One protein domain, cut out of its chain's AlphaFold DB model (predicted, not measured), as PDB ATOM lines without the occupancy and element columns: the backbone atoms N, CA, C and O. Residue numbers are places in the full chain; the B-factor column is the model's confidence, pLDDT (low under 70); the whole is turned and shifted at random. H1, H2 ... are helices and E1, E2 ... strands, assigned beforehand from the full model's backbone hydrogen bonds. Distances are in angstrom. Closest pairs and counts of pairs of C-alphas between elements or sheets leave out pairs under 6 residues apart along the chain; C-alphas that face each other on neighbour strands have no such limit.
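AT A GLANCE: This is residues 18 to 87 and 128 to 245 of the 275 residues of an uncharacterized protein of marine sediment metagenome (UniProt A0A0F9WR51). A strongly twisted sheet coils into a small, loosely barrel-like body of E1, E3, E4, E6 and E5, where E4 and E6 come close without being neighbour strands. H2, H5 and H6 pack on one face of this sheet, H4 lies over E4, the hairpin of E2 and E3 reaches out, and residues 141 to 167, with H3, loop away from the body. The 188 printed residues include six named helices and six named strands, in the order E1 H1 E2 E3 E4 H2 H3 H4 H5 E5 E6 H6. The branched sheet is antiparallel and the class is mixed, helices and strands. The whole is compact, with a radius of gyration of the C-alphas of 17.5 A and spans of 52 by 40 by 38 A.

HOW THE PARTS SIT: E3, residues 60 to 71, has E1, residues 18 to 28, and E2, residues 50 to 54, on one side, and E4, residues 76 to 84, on the other side. E2, E3 and E4 form a meander, each strand the antiparallel neighbour of the one before; N 51 and O 63 are 2.9 A apart, N 66 and O 81 2.8 A. E1 pairs with E3, N 26 to O 69 at 2.9 A, and with E5, residues 190 to 198, N 21 to O 193 at 2.9 A. E5 and E6, residues 202 to 212, form a hairpin, N 192 to O 211 at 2.8 A. The closest C-alphas of E4 and E6, Met 79 and Val 205, are 5.8 A apart. H2, residues 130 to 140, is on the sheet, with the C-alphas of Ala 139 and Arg 212 closest to E6 at 4.4 A. H5, residues 177 to 185, is on the same face, over E1 at a height over the sheet of 9.3 A. H6, residues 219 to 226, is on that face too, over E6 at a height of 9.4 A. H4, residues 168 to 172, is over E4; their closest C-alphas, Ala 172 and Asp 84, are 4.7 A apart. H1, residues 32 to 37, is only just not on the sheet, with 4 pairs of C-alphas within 10 A. H3, residues 149 to 153, is apart from the other helices. In the six helices every O i to N i+4 pair is within hydrogen-bond range.

IN THESE COORDINATES: E1 begins at C-alpha 18, (215.152, 187.735, 267.900), and bends by 75 degrees at residue 21. E3 spans 35.4 A, E4 26.7 A, E6 24.5 A, E5 23.6 A, E1 22.7 A and H2 15.3 A. H6 ends at C-alpha 226, (208.969, 171.654, 263.689).

THE WHOLE: The C-alphas of Lys 44 and Met 153 are the two farthest apart, 55.2 A. Residues 88 to 127 are not printed, and C-alphas 87 and 128 are 6.0 A apart across the cut. The links H1 to E2 and H3 to H4 are long. The pLDDT is under 70 at residues 145 to 164 and 228 to 231.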
ATOM      1  N   THR A  18     215.690 189.083 268.114       96.19
ATOM      2  CA  THR A  18     215.152 187.735 267.900       96.19
ATOM      3  C   THR A  18     213.985 187.467 268.837       96.19
ATOM      4  O   THR A  18     213.767 188.202 269.803       96.19
ATOM      5  N   GLY A  19     213.215 186.423 268.532       95.44
ATOM      6  CA  GLY A  19     212.069 185.999 269.330       95.44
ATOM      7  C   GLY A  19     210.749 186.629 268.886       95.44
ATOM      8  O   GLY A  19     210.651 187.265 267.835       95.44
ATOM      9  N   LEU A  20     209.696 186.389 269.665       96.81
ATOM     10  CA  LEU A  20     208.331 186.791 269.342       96.81
ATOM     11  C   LEU A  20     208.094 188.260 269.683       96.81
ATOM     12  O   LEU A  20     208.080 188.624 270.854       96.81
ATOM     13  N   ALA A  21     207.824 189.078 268.672       96.88
ATOM     14  CA  ALA A  21     207.525 190.494 268.825       96.88
ATOM     15  C   ALA A  21     206.075 190.802 268.438       96.88
ATOM     16  O   ALA A  21     205.546 190.239 267.477       96.88
ATOM     17  N   LEU A  22     205.453 191.731 269.164       97.06
ATOM     18  CA  LEU A  22     204.244 192.419 268.717       97.06
ATOM     19  C   LEU A  22     204.656 193.604 267.849       97.06
ATOM     20  O   LEU A  22     205.514 194.397 268.244       97.06
ATOM     21  N   VAL A  23     204.089 193.691 266.651       97.06
ATOM     22  CA  VAL A  23     204.407 194.737 265.674       97.06
ATOM     23  C   VAL A  23     203.141 195.252 265.004       97.06
ATOM     24  O   VAL A  23     202.189 194.503 264.782       97.06
ATOM     25  N   LYS A  24     203.153 196.532 264.635       97.19
ATOM     26  CA  LYS A  24     202.125 197.160 263.802       97.19
ATOM     27  C   LYS A  24     202.548 197.136 262.345       97.19
ATOM     28  O   LYS A  24     203.730 197.304 262.041       97.19
ATOM     29  N   VAL A  25     201.582 196.982 261.447       96.75
ATOM     30  CA  VAL A  25     201.805 197.201 260.015       96.75
ATOM     31  C   VAL A  25     201.636 198.688 259.738       96.75
ATOM     32  O   VAL A  25     200.579 199.252 260.001       96.75
ATOM     33  N   ILE A  26     202.677 199.329 259.213       95.94
ATOM     34  CA  ILE A  26     202.670 200.769 258.919       95.94
ATOM     35  C   ILE A  26     202.474 201.068 257.433       95.94
ATOM     36  O   ILE A  26     202.030 202.155 257.078       95.94
ATOM     37  N   ALA A  27     202.814 200.119 256.558       95.94
ATOM     38  CA  ALA A  27     202.714 200.281 255.113       95.94
ATOM     39  C   ALA A  27     202.650 198.920 254.404       95.94
ATOM     40  O   ALA A  27     203.202 197.934 254.901       95.94
ATOM     41  N   ILE A  28     202.027 198.890 253.222       96.00
ATOM     42  CA  ILE A  28     201.963 197.723 252.327       96.00
ATOM     43  C   ILE A  28     202.280 198.197 250.907       96.00
ATOM     44  O   ILE A  28     201.571 199.068 250.397       96.00
ATOM     45  N   ASN A  29     203.344 197.651 250.305       95.25
ATOM     46  CA  ASN A  29     203.956 198.115 249.046       95.25
ATOM     47  C   ASN A  29     203.896 199.649 248.893       95.25
ATOM     48  O   ASN A  29     203.207 200.152 247.995       95.25
ATOM     49  N   PRO A  30     204.514 200.410 249.816       94.69
ATOM     50  CA  PRO A  30     204.546 201.857 249.702       94.69
ATOM     51  C   PRO A  30     205.425 202.288 248.522       94.69
ATOM     52  O   PRO A  30     206.420 201.636 248.201       94.69
ATOM     53  N   THR A  31     205.088 203.410 247.894       92.81
ATOM     54  CA  THR A  31     205.983 204.068 246.932       92.81
ATOM     55  C   THR A  31     207.171 204.723 247.645       92.81
ATOM     56  O   THR A  31     207.212 204.797 248.875       92.81
ATOM     57  N   MET A  32     208.157 205.217 246.890       89.44
ATOM     58  CA  MET A  32     209.301 205.940 247.465       89.44
ATOM     59  C   MET A  32     208.853 207.187 248.241       89.44
ATOM     60  O   MET A  32     209.370 207.463 249.320       89.44
ATOM     61  N   GLU A  33     207.850 207.895 247.722       90.00
ATOM     62  CA  GLU A  33     207.256 209.084 248.333       90.00
ATOM     63  C   GLU A  33     206.505 208.729 249.622       90.00
ATOM     64  O   GLU A  33     206.668 209.393 250.644       90.00
ATOM     65  N   GLU A  34     205.718 207.649 249.610       90.50
ATOM     66  CA  GLU A  34     205.021 207.166 250.806       90.50
ATOM     67  C   GLU A  34     206.018 206.710 251.886       90.50
ATOM     68  O   GLU A  34     205.806 206.968 253.071       90.50
ATOM     69  N   MET A  35     207.132 206.072 251.499       90.12
ATOM     70  CA  MET A  35     208.194 205.701 252.440       90.12
ATOM     71  C   MET A  35     208.833 206.925 253.104       90.12
ATOM     72  O   MET A  35     209.101 206.872 254.304       90.12
ATOM     73  N   ASP A  36     209.053 208.008 252.355       88.44
ATOM     74  CA  ASP A  36     209.620 209.254 252.876       88.44
ATOM     75  C   ASP A  36     208.733 209.867 253.964       88.44
ATOM     76  O   ASP A  36     209.182 210.108 255.086       88.44
ATOM     77  N   VAL A  37     207.435 209.993 253.672       91.00
ATOM     78  CA  VAL A  37     206.428 210.509 254.614       91.00
ATOM     79  C   VAL A  37     206.357 209.661 255.887       91.00
ATOM     80  O   VAL A  37     206.175 210.187 256.984       91.00
ATOM     81  N   LEU A  38     206.524 208.343 255.760       87.81
ATOM     82  CA  LEU A  38     206.475 207.406 256.884       87.81
ATOM     83  C   LEU A  38     207.804 207.299 257.654       87.81
ATOM     84  O   LEU A  38     207.879 206.561 258.644       87.81
ATOM     85  N   GLY A  39     208.860 207.999 257.222       84.56
ATOM     86  CA  GLY A  39     210.198 207.900 257.810       84.56
ATOM     87  C   GLY A  39     210.817 206.507 257.655       84.56
ATOM     88  O   GLY A  39     211.622 206.073 258.482       84.56
ATOM     89  N   ILE A  40     210.403 205.768 256.626       85.88
ATOM     90  CA  ILE A  40     210.937 204.455 256.281       85.88
ATOM     91  C   ILE A  40     212.206 204.665 255.458       85.88
ATOM     92  O   ILE A  40     212.233 205.438 254.501       85.88
ATOM     93  N   ARG A  41     213.275 203.937 255.797       81.19
ATOM     94  CA  ARG A  41     214.522 203.993 255.030       81.19
ATOM     95  C   ARG A  41     214.271 203.587 253.577       81.19
ATOM     96  O   ARG A  41     213.932 202.435 253.304       81.19
ATOM     97  N   GLN A  42     214.537 204.514 252.665       80.06
ATOM     98  CA  GLN A  42     214.335 204.293 251.244       80.06
ATOM     99  C   GLN A  42     215.367 203.305 250.664       80.06
ATOM    100  O   GLN A  42     216.562 203.375 250.992       80.06
ATOM    101  N   PRO A  43     214.939 202.367 249.802       81.62
ATOM    102  CA  PRO A  43     215.852 201.549 249.017       81.62
ATOM    103  C   PRO A  43     216.603 202.399 247.980       81.62
ATOM    104  O   PRO A  43     216.152 203.459 247.564       81.62
ATOM    105  N   LYS A  44     217.761 201.911 247.513       82.69
ATOM    106  CA  LYS A  44     218.568 202.606 246.485       82.69
ATOM    107  C   LYS A  44     217.864 202.732 245.127       82.69
ATOM    108  O   LYS A  44     218.277 203.535 244.300       82.69
ATOM    109  N   LYS A  45     216.873 201.882 244.867       87.56
ATOM    110  CA  LYS A  45     216.079 201.847 243.638       87.56
ATOM    111  C   LYS A  45     214.613 201.781 244.023       87.56
ATOM    112  O   LYS A  45     214.294 201.149 245.030       87.56
ATOM    113  N   ALA A  46     213.760 202.384 243.197       86.06
ATOM    114  CA  ALA A  46     212.320 202.267 243.354       86.06
ATOM    115  C   ALA A  46     211.921 200.781 243.410       86.06
ATOM    116  O   ALA A  46     212.432 199.982 242.614       86.06
ATOM    117  N   PRO A  47     211.074 200.389 244.372       87.50
ATOM    118  CA  PRO A  47     210.670 199.004 244.512       87.50
ATOM    119  C   PRO A  47     209.758 198.595 243.350       87.50
ATOM    120  O   PRO A  47     208.808 199.296 243.011       87.50
ATOM    121  N   VAL A  48     210.050 197.439 242.759       90.94
ATOM    122  CA  VAL A  48     209.175 196.759 241.798       90.94
ATOM    123  C   VAL A  48     208.557 195.576 242.528       90.94
ATOM    124  O   VAL A  48     209.273 194.776 243.129       90.94
ATOM    125  N   TYR A  49     207.228 195.510 242.527       92.88
ATOM    126  CA  TYR A  49     206.473 194.529 243.308       92.88
ATOM    127  C   TYR A  49     205.848 193.427 242.461       92.88
ATOM    128  O   TYR A  49     205.412 192.428 243.014       92.88
ATOM    129  N   THR A  50     205.799 193.596 241.146       94.69
ATOM    130  CA  THR A  50     205.209 192.644 240.204       94.69
ATOM    131  C   THR A  50     206.290 192.128 239.273       94.69
ATOM    132  O   THR A  50     207.036 192.921 238.695       94.69
ATOM    133  N   GLU A  51     206.354 190.817 239.112       93.62
ATOM    134  CA  GLU A  51     207.312 190.137 238.251       93.62
ATOM    135  C   GLU A  51     206.563 189.125 237.380       93.62
ATOM    136  O   GLU A  51     205.695 188.396 237.862       93.62
ATOM    137  N   GLU A  52     206.897 189.087 236.091       93.75
ATOM    138  CA  GLU A  52     206.415 188.046 235.186       93.75
ATOM    139  C   GLU A  52     207.309 186.811 235.336       93.75
ATOM    140  O   GLU A  52     208.536 186.901 235.268       93.75
ATOM    141  N   MET A  53     206.685 185.660 235.553       91.88
ATOM    142  CA  MET A  53     207.338 184.378 235.784       91.88
ATOM    143  C   MET A  53     206.992 183.403 234.658       91.88
ATOM    144  O   MET A  53     205.901 183.461 234.095       91.88
ATOM    145  N   ASP A  54     207.908 182.483 234.363       90.00
ATOM    146  CA  ASP A  54     207.677 181.366 233.441       90.00
ATOM    147  C   ASP A  54     207.144 180.151 234.221       90.00
ATOM    148  O   ASP A  54     207.632 179.838 235.314       90.00
ATOM    149  N   ASP A  55     206.125 179.476 233.691       85.56
ATOM    150  CA  ASP A  55     205.532 178.274 234.290       85.56
ATOM    151  C   ASP A  55     206.323 176.981 234.016       85.56
ATOM    152  O   ASP A  55     205.960 175.912 234.515       85.56
ATOM    153  N   GLY A  56     207.417 177.073 233.258       81.94
ATOM    154  CA  GLY A  56     208.265 175.959 232.845       81.94
ATOM    155  C   GLY A  56     207.692 175.137 231.686       81.94
ATOM    156  O   GLY A  56     208.345 174.200 231.231       81.94
ATOM    157  N   ALA A  57     206.492 175.473 231.208       82.31
ATOM    158  CA  ALA A  57     205.808 174.888 230.058       82.31
ATOM    159  C   ALA A  57     205.627 175.904 228.907       82.31
ATOM    160  O   ALA A  57     204.939 175.607 227.928       82.31
ATOM    161  N   GLY A  58     206.267 177.076 229.000       80.81
ATOM    162  CA  GLY A  58     206.203 178.153 228.009       80.81
ATOM    163  C   GLY A  58     205.037 179.126 228.214       80.81
ATOM    164  O   GLY A  58     204.844 180.024 227.392       80.81
ATOM    165  N   GLY A  59     204.264 178.963 229.287       86.69
ATOM    166  CA  GLY A  59     203.288 179.935 229.756       86.69
ATOM    167  C   GLY A  59     203.922 180.948 230.709       86.69
ATOM    168  O   GLY A  59     204.947 180.703 231.344       86.69
ATOM    169  N   LYS A  60     203.295 182.117 230.804       91.31
ATOM    170  CA  LYS A  60     203.718 183.207 231.684       91.31
ATOM    171  C   LYS A  60     202.615 183.524 232.675       91.31
ATOM    172  O   LYS A  60     201.440 183.460 232.321       91.31
ATOM    173  N   TYR A  61     202.997 183.870 233.894       90.38
ATOM    174  CA  TYR A  61     202.070 184.276 234.943       90.38
ATOM    175  C   TYR A  61     202.655 185.416 235.765       90.38
ATOM    176  O   TYR A  61     203.877 185.559 235.871       90.38
ATOM    177  N   MET A  62     201.789 186.228 236.365       93.00
ATOM    178  CA  MET A  62     202.232 187.302 237.247       93.00
ATOM    179  C   MET A  62     202.433 186.792 238.672       93.00
ATOM    180  O   MET A  62     201.612 186.055 239.229       93.00
ATOM    181  N   ARG A  63     203.536 187.222 239.280       94.50
ATOM    182  CA  ARG A  63     203.807 187.092 240.706       94.50
ATOM    183  C   ARG A  63     203.927 188.474 241.320       94.50
ATOM    184  O   ARG A  63     204.758 189.284 240.916       94.50
ATOM    185  N   THR A  64     203.153 188.705 242.369       96.69
ATOM    186  CA  THR A  64     203.240 189.905 243.190       96.69
ATOM    187  C   THR A  64     203.928 189.606 244.513       96.69
ATOM    188  O   THR A  64     203.539 188.728 245.287       96.69
ATOM    189  N   ARG A  65     204.955 190.395 244.801       96.12
ATOM    190  CA  ARG A  65     205.603 190.505 246.095       96.12
ATOM    191  C   ARG A  65     204.869 191.538 246.950       96.12
ATOM    192  O   ARG A  65     204.788 192.718 246.612       96.12
ATOM    193  N   LEU A  66     204.369 191.085 248.088       96.81
ATOM    194  CA  LEU A  66     203.705 191.890 249.102       96.81
ATOM    195  C   LEU A  66     204.686 192.175 250.240       96.81
ATOM    196  O   LEU A  66     204.938 191.324 251.092       96.81
ATOM    197  N   ASP A  67     205.244 193.375 250.243       96.19
ATOM    198  CA  ASP A  67     206.095 193.904 251.295       96.19
ATOM    199  C   ASP A  67     205.245 194.628 252.349       96.19
ATOM    200  O   ASP A  67     204.688 195.705 252.118       96.19
ATOM    201  N   PHE A  68     205.202 194.043 253.542       96.81
ATOM    202  CA  PHE A  68     204.611 194.612 254.745       96.81
ATOM    203  C   PHE A  68     205.709 195.256 255.586       96.81
ATOM    204  O   PHE A  68     206.665 194.595 256.003       96.81
ATOM    205  N   TYR A  69     205.571 196.548 255.862       96.06
ATOM    206  CA  TYR A  69     206.473 197.269 256.751       96.06
ATOM    207  C   TYR A  69     205.948 197.164 258.176       96.06
ATOM    208  O   TYR A  69     204.818 197.565 258.457       96.06
ATOM    209  N   LEU A  70     206.769 196.599 259.056       96.19
ATOM    210  CA  LEU A  70     206.414 196.247 260.423       96.19
ATOM    211  C   LEU A  70     207.232 197.086 261.401       96.19
ATOM    212  O   LEU A  70     208.453 197.205 261.250       96.19
ATOM    213  N   LYS A  71     206.569 197.649 262.410       94.94
ATOM    214  CA  LYS A  71     207.213 198.530 263.386       94.94
ATOM    215  C   LYS A  71     206.669 198.339 264.799       94.94
ATOM    216  O   LYS A  71     205.465 198.200 264.996       94.94
ATOM    217  N   ASN A  72     207.566 198.392 265.774       94.69
ATOM    218  CA  ASN A  72     207.274 198.672 267.178       94.69
ATOM    219  C   ASN A  72     208.355 199.620 267.739       94.69
ATOM    220  O   ASN A  72     209.107 200.224 266.971       94.69
ATOM    221  N   GLU A  73     208.427 199.780 269.060       92.75
ATOM    222  CA  GLU A  73     209.396 200.679 269.707       92.75
ATOM    223  C   GLU A  73     210.864 200.283 269.468       92.75
ATOM    224  O   GLU A  73     211.734 201.149 269.403       92.75
ATOM    225  N   ALA A  74     211.145 198.988 269.308       91.12
ATOM    226  CA  ALA A  74     212.499 198.445 269.198       91.12
ATOM    227  C   ALA A  74     212.884 198.045 267.761       91.12
ATOM    228  O   ALA A  74     214.051 198.114 267.378       91.12
ATOM    229  N   VAL A  75     211.911 197.619 266.959       91.38
ATOM    230  CA  VAL A  75     212.104 196.951 265.672       91.38
ATOM    231  C   VAL A  75     211.406 197.734 264.574       91.38
ATOM    232  O   VAL A  75     210.222 198.047 264.660       91.38
ATOM    233  N   SER A  76     212.140 197.980 263.492       92.50
ATOM    234  CA  SER A  76     211.600 198.427 262.210       92.50
ATOM    235  C   SER A  76     212.123 197.483 261.136       92.50
ATOM    236  O   SER A  76     213.320 197.473 260.830       92.50
ATOM    237  N   THR A  77     211.239 196.660 260.583       92.94
ATOM    238  CA  THR A  77     211.596 195.618 259.616       92.94
ATOM    239  C   THR A  77     210.568 195.514 258.494       92.94
ATOM    240  O   THR A  77     209.540 196.190 258.497       92.94
ATOM    241  N   ARG A  78     210.865 194.678 257.505       93.38
ATOM    242  CA  ARG A  78     209.999 194.400 256.365       93.38
ATOM    243  C   ARG A  78     209.815 192.897 256.238       93.38
ATOM    244  O   ARG A  78     210.800 192.168 256.191       93.38
ATOM    245  N   MET A  79     208.570 192.463 256.120       95.25
ATOM    246  CA  MET A  79     208.196 191.090 255.811       95.25
ATOM    247  C   MET A  79     207.705 191.020 254.367       95.25
ATOM    248  O   MET A  79     206.913 191.861 253.957       95.25
ATOM    249  N   ALA A  80     208.149 190.015 253.615       95.25
ATOM    250  CA  ALA A  80     207.692 189.779 252.250       95.25
ATOM    251  C   ALA A  80     206.850 188.501 252.178       95.25
ATOM    252  O   ALA A  80     207.287 187.440 252.625       95.25
ATOM    253  N   LEU A  81     205.666 188.602 251.578       96.06
ATOM    254  CA  LEU A  81     204.859 187.472 251.124       96.06
ATOM    255  C   LEU A  81     204.811 187.488 249.594       96.06
ATOM    256  O   LEU A  81     204.939 188.542 248.981       96.06
ATOM    257  N   PHE A  82     204.635 186.328 248.974       95.44
ATOM    258  CA  PHE A  82     204.521 186.210 247.521       95.44
ATOM    259  C   PHE A  82     203.180 185.586 247.190       95.44
ATOM    260  O   PHE A  82     202.813 184.593 247.815       95.44
ATOM    261  N   VAL A  83     202.480 186.172 246.225       95.50
ATOM    262  CA  VAL A  83     201.224 185.661 245.682       95.50
ATOM    263  C   VAL A  83     201.363 185.625 244.170       95.50
ATOM    264  O   VAL A  83     201.840 186.591 243.581       95.50
ATOM    265  N   ASP A  84     200.979 184.524 243.542       94.56
ATOM    266  CA  ASP A  84     200.985 184.414 242.086       94.56
ATOM    267  C   ASP A  84     199.685 183.815 241.561       94.56
ATOM    268  O   ASP A  84     198.881 183.283 242.322       94.56
ATOM    269  N   GLU A  85     199.446 183.976 240.262       92.94
ATOM    270  CA  GLU A  85     198.198 183.566 239.607       92.94
ATOM    271  C   GLU A  85     198.051 182.042 239.478       92.94
ATOM    272  O   GLU A  85     196.990 181.553 239.079       92.94
ATOM    273  N   GLN A  86     199.094 181.268 239.796       92.44
ATOM    274  CA  GLN A  86     199.041 179.824 239.642       92.44
ATOM    275  C   GLN A  86     198.149 179.192 240.707       92.44
ATOM    276  O   GLN A  86     198.150 179.565 241.878       92.44
ATOM    277  N   GLN A  87     197.406 178.171 240.294       93.50
ATOM    278  CA  GLN A  87     196.640 177.334 241.207       93.50
ATOM    279  C   GLN A  87     197.570 176.430 242.012       93.50
ATOM    280  O   GLN A  87     198.448 175.768 241.450       93.50
ATOM    281  N   THR A 128     198.632 180.416 244.582       94.06
ATOM    282  CA  THR A 128     199.875 180.284 245.348       94.06
ATOM    283  C   THR A 128     200.055 181.449 246.309       94.06
ATOM    284  O   THR A 128     199.925 182.613 245.941       94.06
ATOM    285  N   GLY A 129     200.388 181.129 247.561       92.88
ATOM    286  CA  GLY A 129     200.649 182.115 248.611       92.88
ATOM    287  C   GLY A 129     199.404 182.679 249.294       92.88
ATOM    288  O   GLY A 129     199.533 183.335 250.329       92.88
ATOM    289  N   GLU A 130     198.209 182.377 248.784       93.19
ATOM    290  CA  GLU A 130     196.949 182.899 249.307       93.19
ATOM    291  C   GLU A 130     196.690 182.485 250.758       93.19
ATOM    292  O   GLU A 130     196.455 183.342 251.606       93.19
ATOM    293  N   GLU A 131     196.831 181.194 251.074       91.50
ATOM    294  CA  GLU A 131     196.669 180.675 252.440       91.50
ATOM    295  C   GLU A 131     197.545 181.446 253.439       91.50
ATOM    296  O   GLU A 131     197.115 181.820 254.531       91.50
ATOM    297  N   ARG A 132     198.796 181.720 253.057       92.31
ATOM    298  CA  ARG A 132     199.742 182.434 253.916       92.31
ATOM    299  C   ARG A 132     199.329 183.890 254.118       92.31
ATOM    300  O   ARG A 132     199.468 184.401 255.229       92.31
ATOM    301  N   LEU A 133     198.827 184.542 253.072       94.06
ATOM    302  CA  LEU A 133     198.294 185.898 253.159       94.06
ATOM    303  C   LEU A 133     197.055 185.949 254.065       94.06
ATOM    304  O   LEU A 133     196.991 186.810 254.939       94.06
ATOM    305  N   HIS A 134     196.125 185.000 253.933       91.25
ATOM    306  CA  HIS A 134     194.970 184.880 254.828       91.25
ATOM    307  C   HIS A 134     195.379 184.694 256.283       91.25
ATOM    308  O   HIS A 134     194.935 185.449 257.146       91.25
ATOM    309  N   ASN A 135     196.288 183.754 256.554       90.44
ATOM    310  CA  ASN A 135     196.795 183.504 257.901       90.44
ATOM    311  C   ASN A 135     197.408 184.765 258.531       90.44
ATOM    312  O   ASN A 135     197.206 185.024 259.718       90.44
ATOM    313  N   PHE A 136     198.119 185.576 257.741       93.94
ATOM    314  CA  PHE A 136     198.643 186.860 258.201       93.94
ATOM    315  C   PHE A 136     197.529 187.870 258.503       93.94
ATOM    316  O   PHE A 136     197.494 188.439 259.597       93.94
ATOM    317  N   LEU A 137     196.612 188.090 257.555       92.00
ATOM    318  CA  LEU A 137     195.534 189.073 257.684       92.00
ATOM    319  C   LEU A 137     194.614 188.764 258.860       92.00
ATOM    320  O   LEU A 137     194.175 189.674 259.553       92.00
ATOM    321  N   TRP A 138     194.363 187.492 259.138       87.88
ATOM    322  CA  TRP A 138     193.573 187.073 260.286       87.88
ATOM    323  C   TRP A 138     194.282 187.267 261.615       87.88
ATOM    324  O   TRP A 138     193.672 187.739 262.577       87.88
ATOM    325  N   ALA A 139     195.572 186.930 261.675       91.56
ATOM    326  CA  ALA A 139     196.377 187.169 262.860       91.56
ATOM    327  C   ALA A 139     196.424 188.670 263.189       91.56
ATOM    328  O   ALA A 139     196.198 189.058 264.335       91.56
ATOM    329  N   TRP A 140     196.629 189.510 262.172       93.50
ATOM    330  CA  TRP A 140     196.646 190.965 262.302       93.50
ATOM    331  C   TRP A 140     195.259 191.566 262.570       93.50
ATOM    332  O   TRP A 140     195.107 192.441 263.417       93.50
ATOM    333  N   GLY A 141     194.211 191.058 261.930       90.12
ATOM    334  CA  GLY A 141     192.824 191.451 262.185       90.12
ATOM    335  C   GLY A 141     192.283 190.975 263.536       90.12
ATOM    336  O   GLY A 141     191.161 191.325 263.888       90.12
ATOM    337  N   ASN A 142     193.058 190.185 264.291       87.69
ATOM    338  CA  ASN A 142     192.629 189.508 265.516       87.69
ATOM    339  C   ASN A 142     191.351 188.665 265.310       87.69
ATOM    340  O   ASN A 142     190.489 188.583 266.183       87.69
ATOM    341  N   ILE A 143     191.228 188.029 264.144       80.38
ATOM    342  CA  ILE A 143     190.043 187.264 263.746       80.38
ATOM    343  C   ILE A 143     190.150 185.836 264.285       80.38
ATOM    344  O   ILE A 143     191.217 185.209 264.280       80.38
ATOM    345  N   LYS A 144     189.038 185.304 264.801       71.69
ATOM    346  CA  LYS A 144     188.950 183.902 265.211       71.69
ATOM    347  C   LYS A 144     188.564 183.050 264.007       71.69
ATOM    348  O   LYS A 144     187.506 183.231 263.428       71.69
ATOM    349  N   THR A 145     189.449 182.127 263.654       62.56
ATOM    350  CA  THR A 145     189.350 181.276 262.459       62.56
ATOM    351  C   THR A 145     188.578 179.983 262.717       62.56
ATOM    352  O   THR A 145     188.203 179.276 261.789       62.56
ATOM    353  N   PHE A 146     188.349 179.670 263.995       60.94
ATOM    354  CA  PHE A 146     187.606 178.507 264.446       60.94
ATOM    355  C   PHE A 146     186.635 178.919 265.543       60.94
ATOM    356  O   PHE A 146     187.044 179.449 266.580       60.94
ATOM    357  N   VAL A 147     185.360 178.649 265.310       57.12
ATOM    358  CA  VAL A 147     184.299 178.743 266.304       57.12
ATOM    359  C   VAL A 147     183.934 177.308 266.668       57.12
ATOM    360  O   VAL A 147     183.773 176.464 265.790       57.12
ATOM    361  N   SER A 148     183.920 176.988 267.959       55.53
ATOM    362  CA  SER A 148     183.460 175.672 268.416       55.53
ATOM    363  C   SER A 148     181.964 175.503 268.139       55.53
ATOM    364  O   SER A 148     181.234 176.488 268.048       55.53
ATOM    365  N   LYS A 149     181.483 174.256 268.053       54.66
ATOM    366  CA  LYS A 149     180.042 173.989 267.903       54.66
ATOM    367  C   LYS A 149     179.222 174.624 269.031       54.66
ATOM    368  O   LYS A 149     178.122 175.099 268.775       54.66
ATOM    369  N   GLU A 150     179.751 174.673 270.259       55.88
ATOM    370  CA  GLU A 150     179.082 175.368 271.364       55.88
ATOM    371  C   GLU A 150     178.994 176.886 271.141       55.88
ATOM    372  O   GLU A 150     177.974 177.495 271.456       55.88
ATOM    373  N   GLU A 151     180.029 177.506 270.571       55.00
ATOM    374  CA  GLU A 151     180.037 178.943 270.275       55.00
ATOM    375  C   GLU A 151     179.131 179.310 269.085       55.00
ATOM    376  O   GLU A 151     178.526 180.382 269.103       55.00
ATOM    377  N   GLU A 152     178.973 178.419 268.095       54.28
ATOM    378  CA  GLU A 152     177.994 178.584 267.008       54.28
ATOM    379  C   GLU A 152     176.547 178.551 267.529       54.28
ATOM    380  O   GLU A 152     175.684 179.269 267.023       54.28
ATOM    381  N   MET A 153     176.275 177.753 268.570       52.50
ATOM    382  CA  MET A 153     174.936 177.597 269.152       52.50
ATOM    383  C   MET A 153     174.459 178.800 269.982       52.50
ATOM    384  O   MET A 153     173.251 178.995 270.101       52.50
ATOM    385  N   ASP A 154     175.358 179.625 270.535       53.28
ATOM    386  CA  ASP A 154     174.986 180.833 271.303       53.28
ATOM    387  C   ASP A 154     174.516 181.989 270.393       53.28
ATOM    388  O   ASP A 154     174.096 183.037 270.878       53.28
ATOM    389  N   GLY A 155     174.600 181.847 269.060       46.53
ATOM    390  CA  GLY A 155     174.108 182.829 268.077       46.53
ATOM    391  C   GLY A 155     174.790 184.209 268.117       46.53
ATOM    392  O   GLY A 155     174.518 185.059 267.274       46.53
ATOM    393  N   LYS A 156     175.683 184.442 269.087       44.31
ATOM    394  CA  LYS A 156     176.491 185.657 269.274       44.31
ATOM    395  C   LYS A 156     177.879 185.534 268.660       44.31
ATOM    396  O   LYS A 156     178.464 186.541 268.271       44.31
ATOM    397  N   THR A 157     178.396 184.309 268.567       45.88
ATOM    398  CA  THR A 157     179.696 184.009 267.962       45.88
ATOM    399  C   THR A 157     179.456 183.327 266.632       45.88
ATOM    400  O   THR A 157     179.635 182.129 266.461       45.88
ATOM    401  N   GLN A 158     178.999 184.097 265.662       44.56
ATOM    402  CA  GLN A 158     178.976 183.607 264.301       44.56
ATOM    403  C   GLN A 158     180.446 183.523 263.838       44.56
ATOM    404  O   GLN A 158     181.220 184.458 264.064       44.56
ATOM    405  N   ALA A 159     180.862 182.435 263.182       47.50
ATOM    406  CA  ALA A 159     182.166 182.314 262.501       47.50
ATOM    407  C   ALA A 159     182.324 183.300 261.314       47.50
ATOM    408  O   ALA A 159     183.019 183.026 260.337       47.50
ATOM    409  N   SER A 160     181.633 184.440 261.371       45.81
ATOM    410  CA  SER A 160     181.217 185.280 260.256       45.81
ATOM    411  C   SER A 160     181.899 186.634 260.255       45.81
ATOM    412  O   SER A 160     181.255 187.679 260.126       45.81
ATOM    413  N   ILE A 161     183.216 186.642 260.353       51.38
ATOM    414  CA  ILE A 161     183.877 187.685 259.589       51.38
ATOM    415  C   ILE A 161     184.218 187.017 258.273       51.38
ATOM    416  O   ILE A 161     185.109 186.172 258.217       51.38
ATOM    417  N   ASP A 162     183.445 187.368 257.242       55.44
ATOM    418  CA  ASP A 162     183.861 187.228 255.852       55.44
ATOM    419  C   ASP A 162     185.128 188.076 255.682       55.44
ATOM    420  O   ASP A 162     185.106 189.246 255.316       55.44
ATOM    421  N   ALA A 163     186.240 187.497 256.119       56.09
ATOM    422  CA  ALA A 163     187.586 188.007 255.945       56.09
ATOM    423  C   ALA A 163     188.230 187.319 254.739       56.09
ATOM    424  O   ALA A 163     189.456 187.190 254.663       56.09
ATOM    425  N   SER A 164     187.394 186.822 253.819       69.88
ATOM    426  CA  SER A 164     187.855 186.336 252.540       69.88
ATOM    427  C   SER A 164     188.491 187.494 251.772       69.88
ATOM    428  O   SER A 164     188.134 188.665 251.919       69.88
ATOM    429  N   LEU A 165     189.506 187.163 250.979       82.50
ATOM    430  CA  LEU A 165     190.004 188.109 249.998       82.50
ATOM    431  C   LEU A 165     188.962 188.149 248.887       82.50
ATOM    432  O   LEU A 165     188.665 187.115 248.282       82.50
ATOM    433  N   ASN A 166     188.425 189.331 248.614       84.81
ATOM    434  CA  ASN A 166     187.411 189.531 247.588       84.81
ATOM    435  C   ASN A 166     187.982 189.269 246.194       84.81
ATOM    436  O   ASN A 166     187.256 188.916 245.265       84.81
ATOM    437  N   SER A 167     189.280 189.510 245.995       86.88
ATOM    438  CA  SER A 167     189.915 189.377 244.683       86.88
ATOM    439  C   SER A 167     191.390 188.962 244.782       86.88
ATOM    440  O   SER A 167     192.269 189.733 244.392       86.88
ATOM    441  N   PRO A 168     191.698 187.726 245.222       89.62
ATOM    442  CA  PRO A 168     193.078 187.244 245.327       89.62
ATOM    443  C   PRO A 168     193.814 187.262 243.978       89.62
ATOM    444  O   PRO A 168     194.988 187.615 243.933       89.62
ATOM    445  N   ALA A 169     193.124 186.996 242.862       90.06
ATOM    446  CA  ALA A 169     193.712 187.096 241.523       90.06
ATOM    447  C   ALA A 169     194.162 188.528 241.176       90.06
ATOM    448  O   ALA A 169     195.223 188.720 240.594       90.06
ATOM    449  N   LYS A 170     193.405 189.553 241.593       93.94
ATOM    450  CA  LYS A 170     193.812 190.955 241.395       93.94
ATOM    451  C   LYS A 170     195.034 191.308 242.237       93.94
ATOM    452  O   LYS A 170     195.916 192.018 241.768       93.94
ATOM    453  N   ILE A 171     195.118 190.769 243.455       94.06
ATOM    454  CA  ILE A 171     196.306 190.914 244.305       94.06
ATOM    455  C   ILE A 171     197.523 190.262 243.636       94.06
ATOM    456  O   ILE A 171     198.590 190.869 243.619       94.06
ATOM    457  N   ALA A 172     197.366 189.072 243.046       92.56
ATOM    458  CA  ALA A 172     198.423 188.403 242.285       92.56
ATOM    459  C   ALA A 172     198.885 189.212 241.061       92.56
ATOM    460  O   ALA A 172     200.078 189.223 240.759       92.56
ATOM    461  N   ALA A 173     197.974 189.962 240.436       92.50
ATOM    462  CA  ALA A 173     198.253 190.903 239.350       92.50
ATOM    463  C   ALA A 173     198.787 192.281 239.816       92.50
ATOM    464  O   ALA A 173     199.017 193.166 238.994       92.50
ATOM    465  N   GLY A 174     198.993 192.489 241.122       92.56
ATOM    466  CA  GLY A 174     199.598 193.703 241.685       92.56
ATOM    467  C   GLY A 174     198.611 194.746 242.214       92.56
ATOM    468  O   GLY A 174     199.026 195.769 242.765       92.56
ATOM    469  N   GLU A 175     197.303 194.511 242.112       94.31
ATOM    470  CA  GLU A 175     196.289 195.426 242.633       94.31
ATOM    471  C   GLU A 175     196.126 195.273 244.153       94.31
ATOM    472  O   GLU A 175     195.336 194.480 244.662       94.31
ATOM    473  N   ILE A 176     196.837 196.102 244.913       93.25
ATOM    474  CA  ILE A 176     196.846 196.030 246.384       93.25
ATOM    475  C   ILE A 176     195.817 196.935 247.083       93.25
ATOM    476  O   ILE A 176     195.913 197.178 248.289       93.25
ATOM    477  N   LYS A 177     194.830 197.474 246.355       94.50
ATOM    478  CA  LYS A 177     193.828 198.403 246.917       94.50
ATOM    479  C   LYS A 177     193.051 197.777 248.078       94.50
ATOM    480  O   LYS A 177     192.818 198.452 249.079       94.50
ATOM    481  N   GLU A 178     192.696 196.501 247.955       92.69
ATOM    482  CA  GLU A 178     192.040 195.731 249.015       92.69
ATOM    483  C   GLU A 178     192.906 195.681 250.285       92.69
ATOM    484  O   GLU A 178     192.448 196.061 251.362       92.69
ATOM    485  N   LEU A 179     194.193 195.338 250.151       93.56
ATOM    486  CA  LEU A 179     195.146 195.280 251.269       93.56
ATOM    487  C   LEU A 179     195.361 196.648 251.931       93.56
ATOM    488  O   LEU A 179     195.427 196.750 253.155       93.56
ATOM    489  N   ARG A 180     195.401 197.730 251.141       93.12
ATOM    490  CA  ARG A 180     195.435 199.103 251.676       93.12
ATOM    491  C   ARG A 180     194.147 199.468 252.423       93.12
ATOM    492  O   ARG A 180     194.193 200.302 253.323       93.12
ATOM    493  N   GLY A 181     193.013 198.858 252.079       92.75
ATOM    494  CA  GLY A 181     191.768 198.952 252.845       92.75
ATOM    495  C   GLY A 181     191.914 198.349 254.243       92.75
ATOM    496  O   GLY A 181     191.608 199.024 255.226       92.75
ATOM    497  N   TYR A 182     192.480 197.141 254.344       90.44
ATOM    498  CA  TYR A 182     192.813 196.524 255.634       90.44
ATOM    499  C   TYR A 182     193.738 197.420 256.462       90.44
ATOM    500  O   TYR A 182     193.418 197.722 257.607       90.44
ATOM    501  N   LEU A 183     194.818 197.942 255.869       92.44
ATOM    502  CA  LEU A 183     195.742 198.843 256.568       92.44
ATOM    503  C   LEU A 183     195.052 200.047 257.207       92.44
ATOM    504  O   LEU A 183     195.450 200.448 258.291       92.44
ATOM    505  N   LYS A 184     194.012 200.602 256.582       92.69
ATOM    506  CA  LYS A 184     193.237 201.707 257.162       92.69
ATOM    507  C   LYS A 184     192.315 201.242 258.289       92.69
ATOM    508  O   LYS A 184     192.238 201.904 259.318       92.69
ATOM    509  N   ASN A 185     191.633 200.115 258.100       90.25
ATOM    510  CA  ASN A 185     190.594 199.640 259.016       90.25
ATOM    511  C   ASN A 185     191.157 199.007 260.296       90.25
ATOM    512  O   ASN A 185     190.536 199.108 261.349       90.25
ATOM    513  N   ILE A 186     192.327 198.367 260.212       90.75
ATOM    514  CA  ILE A 186     192.976 197.664 261.331       90.75
ATOM    515  C   ILE A 186     194.379 198.216 261.639       90.75
ATOM    516  O   ILE A 186     195.218 197.515 262.195       90.75
ATOM    517  N   ALA A 187     194.629 199.495 261.326       89.88
ATOM    518  CA  ALA A 187     195.916 200.177 261.540       89.88
ATOM    519  C   ALA A 187     196.435 200.087 262.987       89.88
ATOM    520  O   ALA A 187     197.639 200.046 263.235       89.88
ATOM    521  N   ASN A 188     195.510 200.086 263.950       92.94
ATOM    522  CA  ASN A 188     195.829 200.059 265.374       92.94
ATOM    523  C   ASN A 188     196.109 198.650 265.899       92.94
ATOM    524  O   ASN A 188     196.644 198.524 267.002       92.94
ATOM    525  N   ASN A 189     195.766 197.612 265.132       94.88
ATOM    526  CA  ASN A 189     195.999 196.241 265.539       94.88
ATOM    527  C   ASN A 189     197.477 195.879 265.422       94.88
ATOM    528  O   ASN A 189     198.207 196.347 264.544       94.88
ATOM    529  N   GLU A 190     197.876 194.954 266.282       95.88
ATOM    530  CA  GLU A 190     199.195 194.349 266.276       95.88
ATOM    531  C   GLU A 190     199.103 192.894 265.834       95.88
ATOM    532  O   GLU A 190     198.110 192.198 266.059       95.88
ATOM    533  N   VAL A 191     200.177 192.429 265.216       96.19
ATOM    534  CA  VAL A 191     200.380 191.030 264.866       96.19
ATOM    535  C   VAL A 191     201.619 190.527 265.587       96.19
ATOM    536  O   VAL A 191     202.618 191.237 265.721       96.19
ATOM    537  N   ARG A 192     201.552 189.291 266.078       96.69
ATOM    538  CA  ARG A 192     202.673 188.619 266.721       96.69
ATOM    539  C   ARG A 192     203.474 187.875 265.661       96.69
ATOM    540  O   ARG A 192     202.943 186.994 264.981       96.69
ATOM    541  N   VAL A 193     204.750 188.218 265.538       96.75
ATOM    542  CA  VAL A 193     205.671 187.654 264.545       96.75
ATOM    543  C   VAL A 193     206.917 187.096 265.220       96.75
ATOM    544  O   VAL A 193     207.343 187.611 266.251       96.75
ATOM    545  N   LEU A 194     207.521 186.061 264.635       96.50
ATOM    546  CA  LEU A 194     208.826 185.567 265.069       96.50
ATOM    547  C   LEU A 194     209.929 186.249 264.260       96.50
ATOM    548  O   LEU A 194     209.972 186.145 263.033       96.50
ATOM    549  N   LEU A 195     210.817 186.935 264.972       96.69
ATOM    550  CA  LEU A 195     211.991 187.590 264.425       96.69
ATOM    551  C   LEU A 195     213.199 186.656 264.456       96.69
ATOM    552  O   LEU A 195     213.444 185.957 265.444       96.69
ATOM    553  N   GLY A 196     213.987 186.717 263.392       94.94
ATOM    554  CA  GLY A 196     215.284 186.065 263.291       94.94
ATOM    555  C   GLY A 196     216.274 186.926 262.526       94.94
ATOM    556  O   GLY A 196     215.917 187.943 261.921       94.94
ATOM    557  N   VAL A 197     217.531 186.503 262.555       93.75
ATOM    558  CA  VAL A 197     218.635 187.172 261.882       93.75
ATOM    559  C   VAL A 197     219.214 186.260 260.812       93.75
ATOM    560  O   VAL A 197     219.596 185.121 261.069       93.75
ATOM    561  N   LYS A 198     219.267 186.775 259.589       90.94
ATOM    562  CA  LYS A 198     219.906 186.138 258.448       90.94
ATOM    563  C   LYS A 198     221.335 186.660 258.302       90.94
ATOM    564  O   LYS A 198     221.551 187.875 258.345       90.94
ATOM    565  N   ASP A 199     222.283 185.742 258.122       88.69
ATOM    566  CA  ASP A 199     223.706 186.022 257.878       88.69
ATOM    567  C   ASP A 199     224.316 187.005 258.897       88.69
ATOM    568  O   ASP A 199     225.140 187.844 258.547       88.69
ATOM    569  N   TYR A 200     223.838 186.971 260.148       87.81
ATOM    570  CA  TYR A 200     224.249 187.857 261.253       87.81
ATOM    571  C   TYR A 200     224.048 189.367 261.019       87.81
ATOM    572  O   TYR A 200     224.444 190.184 261.847       87.81
ATOM    573  N   GLN A 201     223.406 189.754 259.914       86.62
ATOM    574  CA  GLN A 201     223.348 191.142 259.445       86.62
ATOM    575  C   GLN A 201     221.926 191.634 259.173       86.62
ATOM    576  O   GLN A 201     221.643 192.832 259.293       86.62
ATOM    577  N   PHE A 202     221.019 190.738 258.783       88.94
ATOM    578  CA  PHE A 202     219.708 191.121 258.274       88.94
ATOM    579  C   PHE A 202     218.591 190.630 259.185       88.94
ATOM    580  O   PHE A 202     218.412 189.434 259.382       88.94
ATOM    581  N   GLN A 203     217.799 191.570 259.700       92.75
ATOM    582  CA  GLN A 203     216.541 191.254 260.369       92.75
ATOM    583  C   GLN A 203     215.562 190.649 259.359       92.75
ATOM    584  O   GLN A 203     215.306 191.259 258.319       92.75
ATOM    585  N   ASP A 204     214.972 189.510 259.701       93.94
ATOM    586  CA  ASP A 204     213.916 188.872 258.921       93.94
ATOM    587  C   ASP A 204     212.763 188.415 259.825       93.94
ATOM    588  O   ASP A 204     212.869 188.405 261.057       93.94
ATOM    589  N   VAL A 205     211.651 188.045 259.197       95.50
ATOM    590  CA  VAL A 205     210.422 187.598 259.846       95.50
ATOM    591  C   VAL A 205     210.084 186.196 259.365       95.50
ATOM    592  O   VAL A 205     210.006 185.933 258.168       95.50
ATOM    593  N   TYR A 206     209.853 185.283 260.299       94.81
ATOM    594  CA  TYR A 206     209.341 183.963 259.972       94.81
ATOM    595  C   TYR A 206     207.895 184.049 259.477       94.81
ATOM    596  O   TYR A 206     207.027 184.589 260.158       94.81
ATOM    597  N   THR A 207     207.630 183.475 258.303       93.69
ATOM    598  CA  THR A 207     206.317 183.532 257.639       93.69
ATOM    599  C   THR A 207     205.560 182.201 257.653       93.69
ATOM    600  O   THR A 207     204.534 182.064 256.987       93.69
ATOM    601  N   GLY A 208     206.062 181.202 258.390       91.12
ATOM    602  CA  GLY A 208     205.394 179.903 258.531       91.12
ATOM    603  C   GLY A 208     204.229 179.916 259.521       91.12
ATOM    604  O   GLY A 208     203.362 179.051 259.445       91.12
ATOM    605  N   TYR A 209     204.178 180.898 260.423       92.94
ATOM    606  CA  TYR A 209     203.051 181.109 261.325       92.94
ATOM    607  C   TYR A 209     202.974 182.571 261.768       92.94
ATOM    608  O   TYR A 209     203.999 183.232 261.933       92.94
ATOM    609  N   PHE A 210     201.750 183.046 261.992       94.19
ATOM    610  CA  PHE A 210     201.458 184.371 262.527       94.19
ATOM    611  C   PHE A 210     200.537 184.227 263.733       94.19
ATOM    612  O   PHE A 210     199.549 183.494 263.692       94.19
ATOM    613  N   GLY A 211     200.865 184.922 264.817       93.44
ATOM    614  CA  GLY A 211     200.066 184.914 266.034       93.44
ATOM    615  C   GLY A 211     199.212 186.169 266.143       93.44
ATOM    616  O   GLY A 211     199.631 187.259 265.755       93.44
ATOM    617  N   ARG A 212     198.026 186.037 266.734       92.44
ATOM    618  CA  ARG A 212     197.259 187.203 267.190       92.44
ATOM    619  C   ARG A 212     197.966 187.854 268.371       92.44
ATOM    620  O   ARG A 212     198.538 187.142 269.198       92.44
ATOM    621  N   ALA A 213     197.864 189.176 268.489       90.38
ATOM    622  CA  ALA A 213     198.425 189.901 269.629       90.38
ATOM    623  C   ALA A 213     197.855 189.435 270.980       90.38
ATOM    624  O   ALA A 213     198.568 189.400 271.975       90.38
ATOM    625  N   SER A 214     196.592 189.001 270.990       85.81
ATOM    626  CA  SER A 214     195.885 188.485 272.167       85.81
ATOM    627  C   SER A 214     196.338 187.091 272.627       85.81
ATOM    628  O   SER A 214     195.999 186.673 273.730       85.81
ATOM    629  N   THR A 215     197.072 186.337 271.798       85.69
ATOM    630  CA  THR A 215     197.445 184.952 272.109       85.69
ATOM    631  C   THR A 215     198.825 184.883 272.762       85.69
ATOM    632  O   THR A 215     199.851 185.092 272.107       85.69
ATOM    633  N   GLU A 216     198.870 184.458 274.022       85.12
ATOM    634  CA  GLU A 216     200.129 184.264 274.757       85.12
ATOM    635  C   GLU A 216     200.792 182.906 274.472       85.12
ATOM    636  O   GLU A 216     202.017 182.807 274.477       85.12
ATOM    637  N   SER A 217     200.004 181.876 274.138       88.75
ATOM    638  CA  SER A 217     200.494 180.506 273.927       88.75
ATOM    639  C   SER A 217     201.561 180.386 272.831       88.75
ATOM    640  O   SER A 217     201.416 180.901 271.719       88.75
ATOM    641  N   HIS A 218     202.615 179.619 273.126       92.12
ATOM    642  CA  HIS A 218     203.705 179.306 272.195       92.12
ATOM    643  C   HIS A 218     203.524 177.971 271.451       92.12
ATOM    644  O   HIS A 218     204.323 177.647 270.576       92.12
ATOM    645  N   ALA A 219     202.482 177.191 271.758       91.06
ATOM    646  CA  ALA A 219     202.340 175.824 271.246       91.06
ATOM    647  C   ALA A 219     202.292 175.755 269.707       91.06
ATOM    648  O   ALA A 219     202.968 174.928 269.097       91.06
ATOM    649  N   GLN A 220     201.541 176.660 269.072       90.19
ATOM    650  CA  GLN A 220     201.442 176.705 267.608       90.19
ATOM    651  C   GLN A 220     202.745 177.173 266.948       90.19
ATOM    652  O   GLN A 220     203.096 176.670 265.887       90.19
ATOM    653  N   TRP A 221     203.505 178.058 267.603       92.38
ATOM    654  CA  TRP A 221     204.832 178.465 267.133       92.38
ATOM    655  C   TRP A 221     205.797 177.282 267.095       92.38
ATOM    656  O   TRP A 221     206.437 177.045 266.076       92.38
ATOM    657  N   LEU A 222     205.861 176.506 268.182       91.19
ATOM    658  CA  LEU A 222     206.719 175.323 268.264       91.19
ATOM    659  C   LEU A 222     206.326 174.272 267.218       91.19
ATOM    660  O   LEU A 222     207.193 173.735 266.533       91.19
ATOM    661  N   LYS A 223     205.019 174.042 267.032       90.44
ATOM    662  CA  LYS A 223     204.507 173.136 265.996       90.44
ATOM    663  C   LYS A 223     204.885 173.600 264.585       90.44
ATOM    664  O   LYS A 223     205.314 172.786 263.773       90.44
ATOM    665  N   ALA A 224     204.745 174.893 264.291       90.00
ATOM    666  CA  ALA A 224     205.104 175.455 262.991       90.00
ATOM    667  C   ALA A 224     206.614 175.350 262.714       90.00
ATOM    668  O   ALA A 224     207.013 174.963 261.617       90.00
ATOM    669  N   LEU A 225     207.454 175.610 263.720       89.06
ATOM    670  CA  LEU A 225     208.914 175.507 263.609       89.06
ATOM    671  C   LEU A 225     209.407 174.070 263.395       89.06
ATOM    672  O   LEU A 225     210.435 173.870 262.754       89.06
ATOM    673  N   GLN A 226     208.678 173.075 263.904       85.38
ATOM    674  CA  GLN A 226     208.969 171.654 263.689       85.38
ATOM    675  C   GLN A 226     208.468 171.129 262.335       85.38
ATOM    676  O   GLN A 226     208.861 170.040 261.915       85.38
ATOM    677  N   SER A 227     207.605 171.875 261.637       79.25
ATOM    678  CA  SER A 227     207.096 171.471 260.328       79.25
ATOM    679  C   SER A 227     208.214 171.479 259.283       79.25
ATOM    680  O   SER A 227     208.900 172.482 259.077       79.25
ATOM    681  N   SER A 228     208.360 170.366 258.560       57.09
ATOM    682  CA  SER A 228     209.333 170.210 257.471       57.09
ATOM    683  C   SER A 228     209.130 171.211 256.325       57.09
ATOM    684  O   SER A 228     210.079 171.534 255.616       57.09
ATOM    685  N   TYR A 229     207.913 171.742 256.170       55.78
ATOM    686  CA  TYR A 229     207.540 172.687 255.113       55.78
ATOM    687  C   TYR A 229     207.899 174.149 255.426       55.78
ATOM    688  O   TYR A 229     207.857 174.996 254.534       55.78
ATOM    689  N   SER A 230     208.259 174.463 256.674       60.19
ATOM    690  CA  SER A 230     208.527 175.829 257.137       60.19
ATOM    691  C   SER A 230     209.687 175.888 258.125       60.19
ATOM    692  O   SER A 230     209.599 176.573 259.144       60.19
ATOM    693  N   GLN A 231     210.784 175.187 257.828       65.81
ATOM    694  CA  GLN A 231     212.014 175.326 258.604       65.81
ATOM    695  C   GLN A 231     212.510 176.767 258.499       65.81
ATOM    696  O   GLN A 231     212.929 177.224 257.431       65.81
ATOM    697  N   TYR A 232     212.423 177.501 259.605       80.12
ATOM    698  CA  TYR A 232     212.971 178.841 259.663       80.12
ATOM    699  C   TYR A 232     214.492 178.738 259.693       80.12
ATOM    700  O   TYR A 232     215.064 178.230 260.652       80.12
ATOM    701  N   ARG A 233     215.134 179.166 258.606       82.44
ATOM    702  CA  ARG A 233     216.588 179.028 258.424       82.44
ATOM    703  C   ARG A 233     217.393 180.136 259.094       82.44
ATOM    704  O   ARG A 233     218.610 180.032 259.166       82.44
ATOM    705  N   ASN A 234     216.725 181.195 259.538       90.00
ATOM    706  CA  ASN A 234     217.393 182.329 260.156       90.00
ATOM    707  C   ASN A 234     217.543 182.102 261.655       90.00
ATOM    708  O   ASN A 234     216.713 181.453 262.297       90.00
ATOM    709  N   ASP A 235     218.585 182.698 262.214       90.62
ATOM    710  CA  ASP A 235     218.944 182.529 263.607       90.62
ATOM    711  C   ASP A 235     217.987 183.317 264.510       90.62
ATOM    712  O   ASP A 235     217.992 184.548 264.551       90.62
ATOM    713  N   TYR A 236     217.140 182.591 265.237       92.31
ATOM    714  CA  TYR A 236     216.325 183.119 266.335       92.31
ATOM    715  C   TYR A 236     216.877 182.686 267.709       92.31
ATOM    716  O   TYR A 236     216.215 182.837 268.735       92.31
ATOM    717  N   GLN A 237     218.094 182.133 267.739       88.75
ATOM    718  CA  GLN A 237     218.828 181.644 268.907       88.75
ATOM    719  C   GLN A 237     218.085 180.573 269.713       88.75
ATOM    720  O   GLN A 237     218.212 180.513 270.939       88.75
ATOM    721  N   GLY A 238     217.251 179.770 269.041       88.00
ATOM    722  CA  GLY A 238     216.487 178.686 269.665       88.00
ATOM    723  C   GLY A 238     215.497 179.150 270.738       88.00
ATOM    724  O   GLY A 238     215.052 178.338 271.545       88.00
ATOM    725  N   ASN A 239     215.165 180.445 270.789       89.44
ATOM    726  CA  ASN A 239     214.385 181.031 271.873       89.44
ATOM    727  C   ASN A 239     213.290 181.965 271.339       89.44
ATOM    728  O   ASN A 239     213.534 182.833 270.508       89.44
ATOM    729  N   LEU A 240     212.069 181.791 271.848       94.19
ATOM    730  CA  LEU A 240     210.910 182.601 271.472       94.19
ATOM    731  C   LEU A 240     210.786 183.902 272.282       94.19
ATOM    732  O   LEU A 240     209.957 184.742 271.942       94.19
ATOM    733  N   ALA A 241     211.577 184.090 273.339       94.69
ATOM    734  CA  ALA A 241     211.604 185.329 274.105       94.69
ATOM    735  C   ALA A 241     212.202 186.467 273.271       94.69
ATOM    736  O   ALA A 241     213.278 186.319 272.691       94.69
ATOM    737  N   PHE A 242     211.506 187.603 273.238       96.06
ATOM    738  CA  PHE A 242     211.989 188.795 272.554       96.06
ATOM    739  C   PHE A 242     213.240 189.347 273.239       96.06
ATOM    740  O   PHE A 242     213.216 189.651 274.433       96.06
ATOM    741  N   LYS A 243     214.334 189.482 272.489       95.12
ATOM    742  CA  LYS A 243     215.608 190.001 273.001       95.12
ATOM    743  C   LYS A 243     216.462 190.603 271.892       95.12
ATOM    744  O   LYS A 243     216.224 190.380 270.706       95.12
ATOM    745  N   VAL A 244     217.479 191.357 272.302       94.50
ATOM    746  CA  VAL A 244     218.542 191.810 271.400       94.50
ATOM    747  C   VAL A 244     219.318 190.589 270.910       94.50
ATOM    748  O   VAL A 244     219.656 189.700 271.694       94.50
ATOM    749  N   TYR A 245     219.584 190.550 269.611       93.88
ATOM    750  CA  TYR A 245     220.392 189.517 268.991       93.88
ATOM    751  C   TYR A 245     221.849 189.628 269.433       93.88
ATOM    752  O   TYR A 245     222.422 190.718 269.437       93.88
TER     753      TYR A 245